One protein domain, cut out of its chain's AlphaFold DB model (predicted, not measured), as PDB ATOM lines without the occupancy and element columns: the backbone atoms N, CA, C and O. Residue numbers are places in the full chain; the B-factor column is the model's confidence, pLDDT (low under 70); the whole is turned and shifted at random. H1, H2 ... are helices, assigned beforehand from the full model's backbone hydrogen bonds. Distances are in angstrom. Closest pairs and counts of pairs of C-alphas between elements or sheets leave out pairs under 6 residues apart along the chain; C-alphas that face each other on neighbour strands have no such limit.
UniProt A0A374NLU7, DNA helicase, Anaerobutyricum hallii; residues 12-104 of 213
ATOM      1  N   THR A  12     -56.709 -53.103 -46.366       67.31
ATOM      2  CA  THR A  12     -55.776 -53.969 -45.634       67.31
ATOM      3  C   THR A  12     -55.118 -53.264 -44.442       67.31
ATOM      4  O   THR A  12     -54.652 -53.947 -43.538       67.31
ATOM      5  N   PHE A  13     -55.082 -51.925 -44.425       71.12
ATOM      6  CA  PHE A  13     -54.450 -51.128 -43.365       71.12
ATOM      7  C   PHE A  13     -55.442 -50.408 -42.446       71.12
ATOM      8  O   PHE A  13     -55.007 -49.855 -41.442       71.12
ATOM      9  N   SER A  14     -56.747 -50.400 -42.752       66.19
ATOM     10  CA  SER A  14     -57.738 -49.648 -41.961       66.19
ATOM     11  C   SER A  14     -57.904 -50.173 -40.537       66.19
ATOM     12  O   SER A  14     -58.183 -49.390 -39.638       66.19
ATOM     13  N   ASP A  15     -57.686 -51.474 -40.339       71.00
ATOM     14  CA  ASP A  15     -57.949 -52.171 -39.073       71.00
ATOM     15  C   ASP A  15     -56.669 -52.709 -38.413       71.00
ATOM     16  O   ASP A  15     -56.711 -53.501 -37.468       71.00
ATOM     17  N   VAL A  16     -55.501 -52.301 -38.919       75.69
ATOM     18  CA  VAL A  16     -54.211 -52.717 -38.369       75.69
ATOM     19  C   VAL A  16     -53.956 -51.933 -37.089       75.69
ATOM     20  O   VAL A  16     -53.754 -50.719 -37.109       75.69
ATOM     21  N   LYS A  17     -53.959 -52.640 -35.956       78.62
ATOM     22  CA  LYS A  17     -53.537 -52.079 -34.667       78.62
ATOM     23  C   LYS A  17     -52.078 -51.597 -34.750       78.62
ATOM     24  O   LYS A  17     -51.324 -52.152 -35.549       78.62
ATOM     25  N   PRO A  18     -51.667 -50.611 -33.931       74.25
ATOM     26  CA  PRO A  18     -50.309 -50.058 -33.923       74.25
ATOM     27  C   PRO A  18     -49.291 -51.054 -33.341       74.25
ATOM     28  O   PRO A  18     -48.748 -50.870 -32.258       74.25
ATOM     29  N   ASP A  19     -49.056 -52.131 -34.081       85.94
ATOM     30  CA  ASP A  19     -48.123 -53.212 -33.805       85.94
ATOM     31  C   ASP A  19     -47.315 -53.482 -35.076       85.94
ATOM     32  O   ASP A  19     -47.868 -53.606 -36.175       85.94
ATOM     33  N   ILE A  20     -45.995 -53.553 -34.926       85.25
ATOM     34  CA  ILE A  20     -45.085 -53.660 -36.063       85.25
ATOM     35  C   ILE A  20     -45.251 -54.979 -36.821       85.25
ATOM     36  O   ILE A  20     -45.198 -54.991 -38.049       85.25
ATOM     37  N   ASN A  21     -45.536 -56.080 -36.124       87.81
ATOM     38  CA  ASN A  21     -45.711 -57.391 -36.744       87.81
ATOM     39  C   ASN A  21     -47.021 -57.449 -37.532       87.81
ATOM     40  O   ASN A  21     -47.059 -57.978 -38.648       87.81
ATOM     41  N   LEU A  22     -48.094 -56.865 -36.988       87.19
ATOM     42  CA  LEU A  22     -49.370 -56.738 -37.693       87.19
ATOM     43  C   LEU A  22     -49.235 -55.844 -38.929       87.19
ATOM     44  O   LEU A  22     -49.760 -56.188 -39.992       87.19
ATOM     45  N   LEU A  23     -48.487 -54.742 -38.821       84.56
ATOM     46  CA  LEU A  23     -48.217 -53.859 -39.950       84.56
ATOM     47  C   LEU A  23     -47.403 -54.566 -41.038       84.56
ATOM     48  O   LEU A  23     -47.812 -54.548 -42.197       84.56
ATOM     49  N   ILE A  24     -46.319 -55.257 -40.683       86.94
ATOM     50  CA  ILE A  24     -45.514 -56.046 -41.630       86.94
ATOM     51  C   ILE A  24     -46.370 -57.123 -42.303       86.94
ATOM     52  O   ILE A  24     -46.328 -57.276 -43.525       86.94
ATOM     53  N   THR A  25     -47.215 -57.816 -41.538       86.75
ATOM     54  CA  THR A  25     -48.138 -58.824 -42.079       86.75
ATOM     55  C   THR A  25     -49.095 -58.211 -43.105       86.75
ATOM     56  O   THR A  25     -49.333 -58.793 -44.165       86.75
ATOM     57  N   ALA A  26     -49.633 -57.020 -42.835       85.75
ATOM     58  CA  ALA A  26     -50.489 -56.302 -43.774       85.75
ATOM     59  C   ALA A  26     -49.733 -55.848 -45.037       85.75
ATOM     60  O   ALA A  26     -50.278 -55.951 -46.140       85.75
ATOM     61  N   ILE A  27     -48.474 -55.408 -44.903       85.12
ATOM     62  CA  ILE A  27     -47.587 -55.074 -46.032       85.12
ATOM     63  C   ILE A  27     -47.372 -56.296 -46.927       85.12
ATOM     64  O   ILE A  27     -47.572 -56.208 -48.138       85.12
ATOM     65  N   MET A  28     -47.033 -57.446 -46.341       83.94
ATOM     66  CA  MET A  28     -46.788 -58.686 -47.085       83.94
ATOM     67  C   MET A  28     -48.036 -59.201 -47.819       83.94
ATOM     68  O   MET A  28     -47.923 -59.854 -48.851       83.94
ATOM     69  N   ARG A  29     -49.239 -58.885 -47.325       84.69
ATOM     70  CA  ARG A  29     -50.519 -59.281 -47.944       84.69
ATOM     71  C   ARG A  29     -50.943 -58.402 -49.126       84.69
ATOM     72  O   ARG A  29     -51.982 -58.673 -49.737       84.69
ATOM     73  N   GLN A  30     -50.193 -57.352 -49.468       81.69
ATOM     74  CA  GLN A  30     -50.515 -56.511 -50.621       81.69
ATOM     75  C   GLN A  30     -50.382 -57.292 -51.933       81.69
ATOM     76  O   GLN A  30     -49.316 -57.781 -52.294       81.69
ATOM     77  N   LYS A  31     -51.474 -57.366 -52.700       77.00
ATOM     78  CA  LYS A  31     -51.456 -57.950 -54.048       77.00
ATOM     79  C   LYS A  31     -50.862 -56.953 -55.052       77.00
ATOM     80  O   LYS A  31     -51.093 -55.751 -54.933       77.00
ATOM     81  N   LYS A  32     -50.185 -57.464 -56.090       79.69
ATOM     82  CA  LYS A  32     -49.632 -56.685 -57.224       79.69
ATOM     83  C   LYS A  32     -48.501 -55.705 -56.847       79.69
ATOM     84  O   LYS A  32     -48.439 -54.601 -57.386       79.69
ATOM     85  N   LYS A  33     -47.615 -56.094 -55.926       79.25
ATOM     86  CA  LYS A  33     -46.399 -55.342 -55.575       79.25
ATOM     87  C   LYS A  33     -45.161 -56.179 -55.862       79.25
ATOM     88  O   LYS A  33     -45.164 -57.382 -55.627       79.25
ATOM     89  N   GLU A  34     -44.119 -55.534 -56.371       84.44
ATOM     90  CA  GLU A  34     -42.821 -56.176 -56.590       84.44
ATOM     91  C   GLU A  34     -42.056 -56.312 -55.265       84.44
ATOM     92  O   GLU A  34     -42.235 -55.499 -54.354       84.44
ATOM     93  N   GLN A  35     -41.164 -57.301 -55.160       84.31
ATOM     94  CA  GLN A  35     -40.459 -57.611 -53.907       84.31
ATOM     95  C   GLN A  35     -39.702 -56.406 -53.327       84.31
ATOM     96  O   GLN A  35     -39.753 -56.157 -52.125       84.31
ATOM     97  N   TRP A  36     -39.049 -55.599 -54.169       83.25
ATOM     98  CA  TRP A  36     -38.328 -54.407 -53.709       83.25
ATOM     99  C   TRP A  36     -39.263 -53.339 -53.117       83.25
ATOM    100  O   TRP A  36     -38.863 -52.584 -52.233       83.25
ATOM    101  N   GLN A  37     -40.518 -53.274 -53.578       81.44
ATOM    102  CA  GLN A  37     -41.525 -52.356 -53.045       81.44
ATOM    103  C   GLN A  37     -42.000 -52.806 -51.665       81.44
ATOM    104  O   GLN A  37     -42.220 -51.960 -50.802       81.44
ATOM    105  N   ILE A  38     -42.136 -54.120 -51.465       83.19
ATOM    106  CA  ILE A  38     -42.476 -54.734 -50.175       83.19
ATOM    107  C   ILE A  38     -41.340 -54.505 -49.175       83.19
ATOM    108  O   ILE A  38     -41.597 -53.999 -48.087       83.19
ATOM    109  N   ASN A  39     -40.088 -54.778 -49.556       85.38
ATOM    110  CA  ASN A  39     -38.929 -54.565 -48.681       85.38
ATOM    111  C   ASN A  39     -38.824 -53.097 -48.247       85.38
ATOM    112  O   ASN A  39     -38.791 -52.802 -47.059       85.38
ATOM    113  N   LYS A  40     -38.936 -52.157 -49.194       84.19
ATOM    114  CA  LYS A  40     -38.926 -50.719 -48.890       84.19
ATOM    115  C   LYS A  40     -40.084 -50.276 -47.987       84.19
ATOM    116  O   LYS A  40     -39.959 -49.293 -47.261       84.19
ATOM    117  N   ALA A  41     -41.235 -50.940 -48.069       81.88
ATOM    118  CA  ALA A  41     -42.369 -50.676 -47.190       81.88
ATOM    119  C   ALA A  41     -42.100 -51.168 -45.762       81.88
ATOM    120  O   ALA A  41     -42.428 -50.465 -44.810       81.88
ATOM    121  N   ILE A  42     -41.480 -52.344 -45.627       84.88
ATOM    122  CA  ILE A  42     -41.051 -52.907 -44.344       84.88
ATOM    123  C   ILE A  42     -40.001 -52.002 -43.692       84.88
ATOM    124  O   ILE A  42     -40.177 -51.640 -42.534       84.88
ATOM    125  N   ASP A  43     -38.988 -51.556 -44.439       84.81
ATOM    126  CA  ASP A  43     -37.962 -50.632 -43.928       84.81
ATOM    127  C   ASP A  43     -38.605 -49.357 -43.366       84.81
ATOM    128  O   ASP A  43     -38.363 -48.975 -42.227       84.81
ATOM    129  N   LYS A  44     -39.547 -48.760 -44.111       82.00
ATOM    130  CA  LYS A  44     -40.305 -47.587 -43.644       82.00
ATOM    131  C   LYS A  44     -41.155 -47.860 -42.404       82.00
ATOM    132  O   LYS A  44     -41.375 -46.944 -41.615       82.00
ATOM    133  N   ALA A  45     -41.693 -49.069 -42.262       82.06
ATOM    134  CA  ALA A  45     -42.446 -49.452 -41.074       82.06
ATOM    135  C   ALA A  45     -41.520 -49.546 -39.854       82.06
ATOM    136  O   ALA A  45     -41.866 -49.016 -38.801       82.06
ATOM    137  N   TYR A  46     -40.333 -50.138 -40.005       85.00
ATOM    138  CA  TYR A  46     -39.315 -50.132 -38.954       85.00
ATOM    139  C   TYR A  46     -38.870 -48.713 -38.606       85.00
ATOM    140  O   TYR A  46     -38.917 -48.355 -37.433       85.00
ATOM    141  N   ASP A  47     -38.544 -47.882 -39.597       82.19
ATOM    142  CA  ASP A  47     -38.167 -46.480 -39.381       82.19
ATOM    143  C   ASP A  47     -39.248 -45.723 -38.599       82.19
ATOM    144  O   ASP A  47     -38.949 -45.017 -37.636       82.19
ATOM    145  N   LEU A  48     -40.522 -45.902 -38.966       79.81
ATOM    146  CA  LEU A  48     -41.651 -45.294 -38.265       79.81
ATOM    147  C   LEU A  48     -41.707 -45.725 -36.796       79.81
ATOM    148  O   LEU A  48     -41.804 -44.871 -35.920       79.81
ATOM    149  N   PHE A  49     -41.660 -47.027 -36.514       82.25
ATOM    150  CA  PHE A  49     -41.750 -47.535 -35.143       82.25
ATOM    151  C   PHE A  49     -40.520 -47.170 -34.307       82.25
ATOM    152  O   PHE A  49     -40.673 -46.816 -33.139       82.25
ATOM    153  N   CYS A  50     -39.324 -47.180 -34.898       81.38
ATOM    154  CA  CYS A  50     -38.106 -46.687 -34.263       81.38
ATOM    155  C   CYS A  50     -38.240 -45.204 -33.900       81.38
ATOM    156  O   CYS A  50     -38.009 -44.841 -32.748       81.38
ATOM    157  N   ASN A  51     -38.693 -44.368 -34.840       78.50
ATOM    158  CA  ASN A  51     -38.945 -42.951 -34.586       78.50
ATOM    159  C   ASN A  51     -39.974 -42.773 -33.466       78.50
ATOM    160  O   ASN A  51     -39.708 -42.064 -32.505       78.50
ATOM    161  N   LEU A  52     -41.116 -43.464 -33.517       77.19
ATOM    162  CA  LEU A  52     -42.136 -43.372 -32.467       77.19
ATOM    163  C   LEU A  52     -41.614 -43.811 -31.092       77.19
ATOM    164  O   LEU A  52     -41.975 -43.205 -30.086       77.19
ATOM    165  N   ASN A  53     -40.751 -44.826 -31.041       80.00
ATOM    166  CA  ASN A  53     -40.166 -45.301 -29.794       80.00
ATOM    167  C   ASN A  53     -39.171 -44.292 -29.200       80.00
ATOM    168  O   ASN A  53     -39.208 -44.038 -28.002       80.00
ATOM    169  N   ILE A  54     -38.329 -43.675 -30.036       76.69
ATOM    170  CA  ILE A  54     -37.419 -42.595 -29.615       76.69
ATOM    171  C   ILE A  54     -38.222 -41.393 -29.112       76.69
ATOM    172  O   ILE A  54     -37.889 -40.777 -28.104       76.69
ATOM    173  N   LEU A  55     -39.309 -41.070 -29.810       77.69
ATOM    174  CA  LEU A  55     -40.126 -39.902 -29.527       77.69
ATOM    175  C   LEU A  55     -41.050 -40.058 -28.314       77.69
ATOM    176  O   LEU A  55     -41.599 -39.060 -27.854       77.69
ATOM    177  N   LYS A  56     -41.223 -41.273 -27.784       78.06
ATOM    178  CA  LYS A  56     -42.095 -41.543 -26.633       78.06
ATOM    179  C   LYS A  56     -41.728 -40.700 -25.408       78.06
ATOM    180  O   LYS A  56     -42.618 -40.211 -24.723       78.06
ATOM    181  N   GLU A  57     -40.434 -40.522 -25.166       81.38
ATOM    182  CA  GLU A  57     -39.903 -39.770 -24.021       81.38
ATOM    183  C   GLU A  57     -39.468 -38.344 -24.414       81.38
ATOM    184  O   GLU A  57     -38.924 -37.601 -23.598       81.38
ATOM    185  N   ALA A  58     -39.669 -37.953 -25.677       86.81
ATOM    186  CA  ALA A  58     -39.293 -36.633 -26.159       86.81
ATOM    187  C   ALA A  58     -40.264 -35.560 -25.653       86.81
ATOM    188  O   ALA A  58     -41.470 -35.795 -25.514       86.81
ATOM    189  N   ALA A  59     -39.744 -34.348 -25.453       91.75
ATOM    190  CA  ALA A  59     -40.582 -33.199 -25.155       91.75
ATOM    191  C   ALA A  59     -41.596 -32.964 -26.295       91.75
ATOM    192  O   ALA A  59     -41.283 -33.225 -27.465       91.75
ATOM    193  N   PRO A  60     -42.799 -32.436 -26.004       93.75
ATOM    194  CA  PRO A  60     -43.830 -32.230 -27.018       93.75
ATOM    195  C   PRO A  60     -43.369 -31.435 -28.249       93.75
ATOM    196  O   PRO A  60     -43.721 -31.783 -29.377       93.75
ATOM    197  N   GLU A  61     -42.543 -30.396 -28.074       93.56
ATOM    198  CA  GLU A  61     -41.997 -29.629 -29.203       93.56
ATOM    199  C   GLU A  61     -41.105 -30.485 -30.119       93.56
ATOM    200  O   GLU A  61     -41.204 -30.389 -31.353       93.56
ATOM    201  N   ASP A  62     -40.237 -31.306 -29.531       90.69
ATOM    202  CA  ASP A  62     -39.301 -32.160 -30.263       90.69
ATOM    203  C   ASP A  62     -40.057 -33.249 -31.020       90.69
ATOM    204  O   ASP A  62     -39.824 -33.450 -32.217       90.69
ATOM    205  N   PHE A  63     -41.050 -33.860 -30.366       91.00
ATOM    206  CA  PHE A  63     -41.962 -34.805 -31.001       91.00
ATOM    207  C   PHE A  63     -42.656 -34.192 -32.211       91.00
ATOM    208  O   PHE A  63     -42.605 -34.762 -33.299       91.00
ATOM    209  N   LEU A  64     -43.286 -33.021 -32.060       91.56
ATOM    210  CA  LEU A  64     -43.960 -32.366 -33.180       91.56
ATOM    211  C   LEU A  64     -42.950 -32.043 -34.288       91.56
ATOM    212  O   LEU A  64     -43.203 -32.285 -35.466       91.56
ATOM    213  N   THR A  65     -41.761 -31.560 -33.940       90.81
ATOM    214  CA  THR A  65     -40.720 -31.260 -34.930       90.81
ATOM    215  C   THR A  65     -40.322 -32.489 -35.749       90.81
ATOM    216  O   THR A  65     -40.247 -32.384 -36.977       90.81
ATOM    217  N   CYS A  66     -40.120 -33.633 -35.098       87.00
ATOM    218  CA  CYS A  66     -39.795 -34.889 -35.766       87.00
ATOM    219  C   CYS A  66     -40.989 -35.437 -36.565       87.00
ATOM    220  O   CYS A  66     -40.842 -35.816 -37.727       87.00
ATOM    221  N   LEU A  67     -42.206 -35.367 -36.018       86.44
ATOM    222  CA  LEU A  67     -43.432 -35.763 -36.716       86.44
ATOM    223  C   LEU A  67     -43.602 -34.984 -38.035       86.44
ATOM    224  O   LEU A  67     -43.935 -35.553 -39.079       86.44
ATOM    225  N   TRP A  68     -43.310 -33.682 -38.010       88.62
ATOM    226  CA  TRP A  68     -43.363 -32.823 -39.191       88.62
ATOM    227  C   TRP A  68     -42.298 -33.158 -40.237       88.62
ATOM    228  O   TRP A  68     -42.608 -33.194 -41.431       88.62
ATOM    229  N   LYS A  69     -41.041 -33.329 -39.804       84.56
ATOM    230  CA  LYS A  69     -39.878 -33.441 -40.698       84.56
ATOM    231  C   LYS A  69     -39.608 -34.872 -41.157       84.56
ATOM    232  O   LYS A  69     -39.412 -35.077 -42.352       84.56
ATOM    233  N   ASP A  70     -39.630 -35.821 -40.230       78.81
ATOM    234  CA  ASP A  70     -39.031 -37.147 -40.408       78.81
ATOM    235  C   ASP A  70     -40.096 -38.234 -40.595       78.81
ATOM    236  O   ASP A  70     -39.938 -39.132 -41.418       78.81
ATOM    237  N   VAL A  71     -41.234 -38.116 -39.903       78.62
ATOM    238  CA  VAL A  71     -42.343 -39.086 -40.003       78.62
ATOM    239  C   VAL A  71     -43.228 -38.834 -41.237       78.62
ATOM    240  O   VAL A  71     -43.928 -39.728 -41.711       78.62
ATOM    241  N   GLY A  72     -43.175 -37.626 -41.811       78.75
ATOM    242  CA  GLY A  72     -43.880 -37.281 -43.053       78.75
ATOM    243  C   GLY A  72     -45.240 -36.603 -42.863       78.75
ATOM    244  O   GLY A  72     -46.013 -36.502 -43.819       78.75
ATOM    245  N   TYR A  73     -45.537 -36.075 -41.670       84.50
ATOM    246  CA  TYR A  73     -46.807 -35.387 -41.406       84.50
ATOM    247  C   TYR A  73     -46.999 -34.130 -42.272       84.50
ATOM    248  O   TYR A  73     -48.115 -33.811 -42.678       84.50
ATOM    249  N   LYS A  74     -45.906 -33.456 -42.657       88.06
ATOM    250  CA  LYS A  74     -45.935 -32.340 -43.618       88.06
ATOM    251  C   LYS A  74     -46.571 -32.731 -44.957       88.06
ATOM    252  O   LYS A  74     -47.333 -31.952 -45.533       88.06
ATOM    253  N   ASP A  75     -46.235 -33.911 -45.474       86.88
ATOM    254  CA  ASP A  75     -46.783 -34.393 -46.742       86.88
ATOM    255  C   ASP A  75     -48.238 -34.833 -46.571       86.88
ATOM    256  O   ASP A  75     -49.070 -34.496 -47.415       86.88
ATOM    257  N   PHE A  76     -48.565 -35.464 -45.437       85.44
ATOM    258  CA  PHE A  76     -49.944 -35.774 -45.067       85.44
ATOM    259  C   PHE A  76     -50.829 -34.521 -45.050       85.44
ATOM    260  O   PHE A  76     -51.866 -34.522 -45.704       85.44
ATOM    261  N   ILE A  77     -50.413 -33.427 -44.395       87.50
ATOM    262  CA  ILE A  77     -51.187 -32.174 -44.391       87.50
ATOM    263  C   ILE A  77     -51.408 -31.660 -45.813       87.50
ATOM    264  O   ILE A  77     -52.513 -31.234 -46.149       87.50
ATOM    265  N   ARG A  78     -50.378 -31.701 -46.666       89.06
ATOM    266  CA  ARG A  78     -50.494 -31.232 -48.052       89.06
ATOM    267  C   ARG A  78     -51.521 -32.050 -48.837       89.06
ATOM    268  O   ARG A  78     -52.290 -31.478 -49.607       89.06
ATOM    269  N   GLU A  79     -51.520 -33.368 -48.680       85.94
ATOM    270  CA  GLU A  79     -52.471 -34.255 -49.357       85.94
ATOM    271  C   GLU A  79     -53.882 -34.143 -48.766       85.94
ATOM    272  O   GLU A  79     -54.858 -34.055 -49.513       85.94
ATOM    273  N   TYR A  80     -53.994 -34.046 -47.441       84.31
ATOM    274  CA  TYR A  80     -55.259 -33.847 -46.742       84.31
ATOM    275  C   TYR A  80     -55.926 -32.530 -47.156       84.31
ATOM    276  O   TYR A  80     -57.100 -32.535 -47.526       84.31
ATOM    277  N   ALA A  81     -55.169 -31.427 -47.202       87.56
ATOM    278  CA  ALA A  81     -55.642 -30.127 -47.675       87.56
ATOM    279  C   ALA A  81     -56.246 -30.218 -49.085       87.56
ATOM    280  O   ALA A  81     -57.391 -29.819 -49.296       87.56
ATOM    281  N   LYS A  82     -55.529 -30.853 -50.024       86.00
ATOM    282  CA  LYS A  82     -56.024 -31.094 -51.389       86.00
ATOM    283  C   LYS A  82     -57.330 -31.888 -51.396       86.00
ATOM    284  O   LYS A  82     -58.265 -31.506 -52.089       86.00
ATOM    285  N   SER A  83     -57.416 -32.959 -50.604       81.75
ATOM    286  CA  SER A  83     -58.621 -33.802 -50.528       81.75
ATOM    287  C   SER A  83     -59.852 -33.070 -49.972       81.75
ATOM    288  O   SER A  83     -60.983 -33.435 -50.283       81.75
ATOM    289  N   ARG A  84     -59.636 -32.032 -49.155       81.38
ATOM    290  CA  ARG A  84     -60.682 -31.210 -48.533       81.38
ATOM    291  C   ARG A  84     -60.920 -29.880 -49.252       81.38
ATOM    292  O   ARG A  84     -61.727 -29.091 -48.777       81.38
ATOM    293  N   ASN A  85     -60.245 -29.635 -50.379       83.12
ATOM    294  CA  ASN A  85     -60.265 -28.357 -51.096       83.12
ATOM    295  C   ASN A  85     -59.879 -27.148 -50.205       83.12
ATOM    296  O   ASN A  85     -60.410 -26.043 -50.343       83.12
ATOM    297  N   MET A  86     -58.965 -27.386 -49.262       83.69
ATOM    298  CA  MET A  86     -58.424 -26.398 -48.326       83.69
ATOM    299  C   MET A  86     -57.021 -25.971 -48.755       83.69
ATOM    300  O   MET A  86     -56.290 -26.743 -49.380       83.69
ATOM    301  N   GLU A  87     -56.614 -24.766 -48.366       85.25
ATOM    302  CA  GLU A  87     -55.244 -24.317 -48.590       85.25
ATOM    303  C   GLU A  87     -54.293 -24.996 -47.588       85.25
ATOM    304  O   GLU A  87     -54.504 -24.902 -46.377       85.25
ATOM    305  N   PRO A  88     -53.192 -25.643 -48.029       88.06
ATOM    306  CA  PRO A  88     -52.237 -26.284 -47.117       88.06
ATOM    307  C   PRO A  88     -51.650 -25.329 -46.072       88.06
ATOM    308  O   PRO A  88     -51.195 -25.759 -45.012       88.06
ATOM    309  N   LYS A  89     -51.638 -24.032 -46.389       87.50
ATOM    310  CA  LYS A  89     -51.176 -22.975 -45.498       87.50
ATOM    311  C   LYS A  89     -52.058 -22.848 -44.251       87.50
ATOM    312  O   LYS A  89     -51.495 -22.685 -43.179       87.50
ATOM    313  N   GLU A  90     -53.379 -22.985 -44.361       86.12
ATOM    314  CA  GLU A  90     -54.303 -22.889 -43.215       86.12
ATOM    315  C   GLU A  90     -54.013 -23.977 -42.177       86.12
ATOM    316  O   GLU A  90     -53.839 -23.706 -40.992       86.12
ATOM    317  N   LEU A  91     -53.871 -25.224 -42.631       90.56
ATOM    318  CA  LEU A  91     -53.548 -26.347 -41.748       90.56
ATOM    319  C   LEU A  91     -52.135 -26.240 -41.170       90.56
ATOM    320  O   LEU A  91     -51.887 -26.684 -40.051       90.56
ATOM    321  N   LYS A  92     -51.205 -25.644 -41.924       91.19
ATOM    322  CA  LYS A  92     -49.868 -25.342 -41.419       91.19
ATOM    323  C   LYS A  92     -49.904 -24.271 -40.325       91.19
ATOM    324  O   LYS A  92     -49.167 -24.407 -39.363       91.19
ATOM    325  N   GLU A  93     -50.739 -23.242 -40.449       90.75
ATOM    326  CA  GLU A  93     -50.884 -22.222 -39.402       90.75
ATOM    327  C   GLU A  93     -51.385 -22.856 -38.094       90.75
ATOM    328  O   GLU A  93     -50.759 -22.662 -37.057       90.75
ATOM    329  N   ILE A  94     -52.394 -23.735 -38.161       91.56
ATOM    330  CA  ILE A  94     -52.868 -24.511 -36.996       91.56
ATOM    331  C   ILE A  94     -51.741 -25.369 -36.395       91.56
ATOM    332  O   ILE A  94     -51.580 -25.456 -35.179       91.56
ATOM    333  N   TRP A  95     -50.945 -26.018 -37.246       93.25
ATOM    334  CA  TRP A  95     -49.798 -26.805 -36.802       93.25
ATOM    335  C   TRP A  95     -48.740 -25.958 -36.083       93.25
ATOM    336  O   TRP A  95     -48.217 -26.362 -35.042       93.25
ATOM    337  N   ASP A  96     -48.415 -24.794 -36.643       93.00
ATOM    338  CA  ASP A  96     -47.435 -23.873 -36.080       93.00
ATOM    339  C   ASP A  96     -47.919 -23.331 -34.718       93.00
ATOM    340  O   ASP A  96     -47.105 -23.204 -33.799       93.00
ATOM    341  N   ASP A  97     -49.229 -23.118 -34.544       92.56
ATOM    342  CA  ASP A  97     -49.842 -22.756 -33.259       92.56
ATOM    343  C   ASP A  97     -49.696 -23.871 -32.215       92.56
ATOM    344  O   ASP A  97     -49.208 -23.609 -31.112       92.56
ATOM    345  N   TYR A  98     -50.007 -25.128 -32.564       92.62
ATOM    346  CA  TYR A  98     -49.781 -26.263 -31.657       92.62
ATOM    347  C   TYR A  98     -48.316 -26.397 -31.269       92.62
ATOM    348  O   TYR A  98     -47.998 -26.607 -30.100       92.62
ATOM    349  N   LYS A  99     -47.404 -26.237 -32.232       93.75
ATOM    350  CA  LYS A  99     -45.971 -26.285 -31.953       93.75
ATOM    351  C   LYS A  99     -45.545 -25.153 -31.020       93.75
ATOM    352  O   LYS A  99     -44.713 -25.381 -30.149       93.75
ATOM    353  N   LYS A 100     -46.086 -23.945 -31.197       93.62
ATOM    354  CA  LYS A 100     -45.805 -22.787 -30.336       93.62
ATOM    355  C   LYS A 100     -46.309 -23.009 -28.912       93.62
ATOM    356  O   LYS A 100     -45.605 -22.664 -27.968       93.62
ATOM    357  N   GLU A 101     -47.499 -23.578 -28.761       93.69
ATOM    358  CA  GLU A 101     -48.067 -23.911 -27.456       93.69
ATOM    359  C   GLU A 101     -47.251 -25.006 -26.754       93.69
ATOM    360  O   GLU A 101     -46.887 -24.841 -25.588       93.69
ATOM    361  N   ALA A 102     -46.896 -26.065 -27.487       94.25
ATOM    362  CA  ALA A 102     -46.131 -27.211 -27.000       94.25
ATOM    363  C   ALA A 102     -44.779 -26.827 -26.382       94.25
ATOM    364  O   ALA A 102     -44.341 -27.480 -25.438       94.25
ATOM    365  N   LYS A 103     -44.140 -25.744 -26.855       94.69
ATOM    366  CA  LYS A 103     -42.858 -25.251 -26.309       94.69
ATOM    367  C   LYS A 103     -42.910 -24.902 -24.824       94.69
ATOM    368  O   LYS A 103     -41.874 -24.837 -24.172       94.69
ATOM    369  N   ASN A 104     -44.100 -24.614 -24.302       95.56
ATOM    370  CA  ASN A 104     -44.276 -24.205 -22.912       95.56
ATOM    371  C   ASN A 104     -44.285 -25.393 -21.936       95.56
ATOM    372  O   ASN A 104     -44.383 -25.172 -20.731       95.56
TER     373      ASN A 104
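What this domain is: This is residues 12 to 104 of the 213 residues of the protein "DNA helicase" of Anaerobutyricum hallii (UniProt A0A374NLU7). Two helical lobes join where H2 turns into H3: short H1 beside long H2, and a second lobe where H5 folds back past H4 to H3. The space between H2 and H4 is open. The printed part has 93 residues with five named helices, H1 to H5, and no named strand: all helix, loose, radius of gyration of the C-alphas 15.7 A, spans 42 by 36 by 23 A.

How they stand to each other: H1, residues 20 to 28, and H2, residues 35 to 55, form a hairpin, opposite ways at a shallow tilt of 19 degrees; closest C-alphas Ile 24 and Ile 42, 6.1 A. H3, residues 60 to 69, is close to H2 but not clearly touching; closest C-alphas Leu 55 and Phe 63, 5.6 A. H4, residues 73 to 83, and H5, residues 88 to 102, form a hairpin at a steep tilt of 38 degrees, only just past shallow; H5 touches H4 with residues 88 to 92 alone, closest C-alphas Ala 81 and Pro 88, 5.2 A. H5 touches H3 with residues 99 to 102 alone; closest C-alphas Glu 61 and Ala 102, 5.3 A. In H1 to H5 every O i to N i+4 pair is within hydrogen-bond range.

Where its parts are: H1 begins at C-alpha 20 (-45.085, -53.660, -36.063). H2 is 30.1 A long; H5, 21.0 A, ends at C-alpha 102 (-46.131, -27.211, -27.000).

The domain as a whole: The two C-alphas farthest apart, Lys 32 and Asn 104, are 47.5 A apart. The printed part has no cut and no long link; residues 12 and 14 have pLDDT under 70.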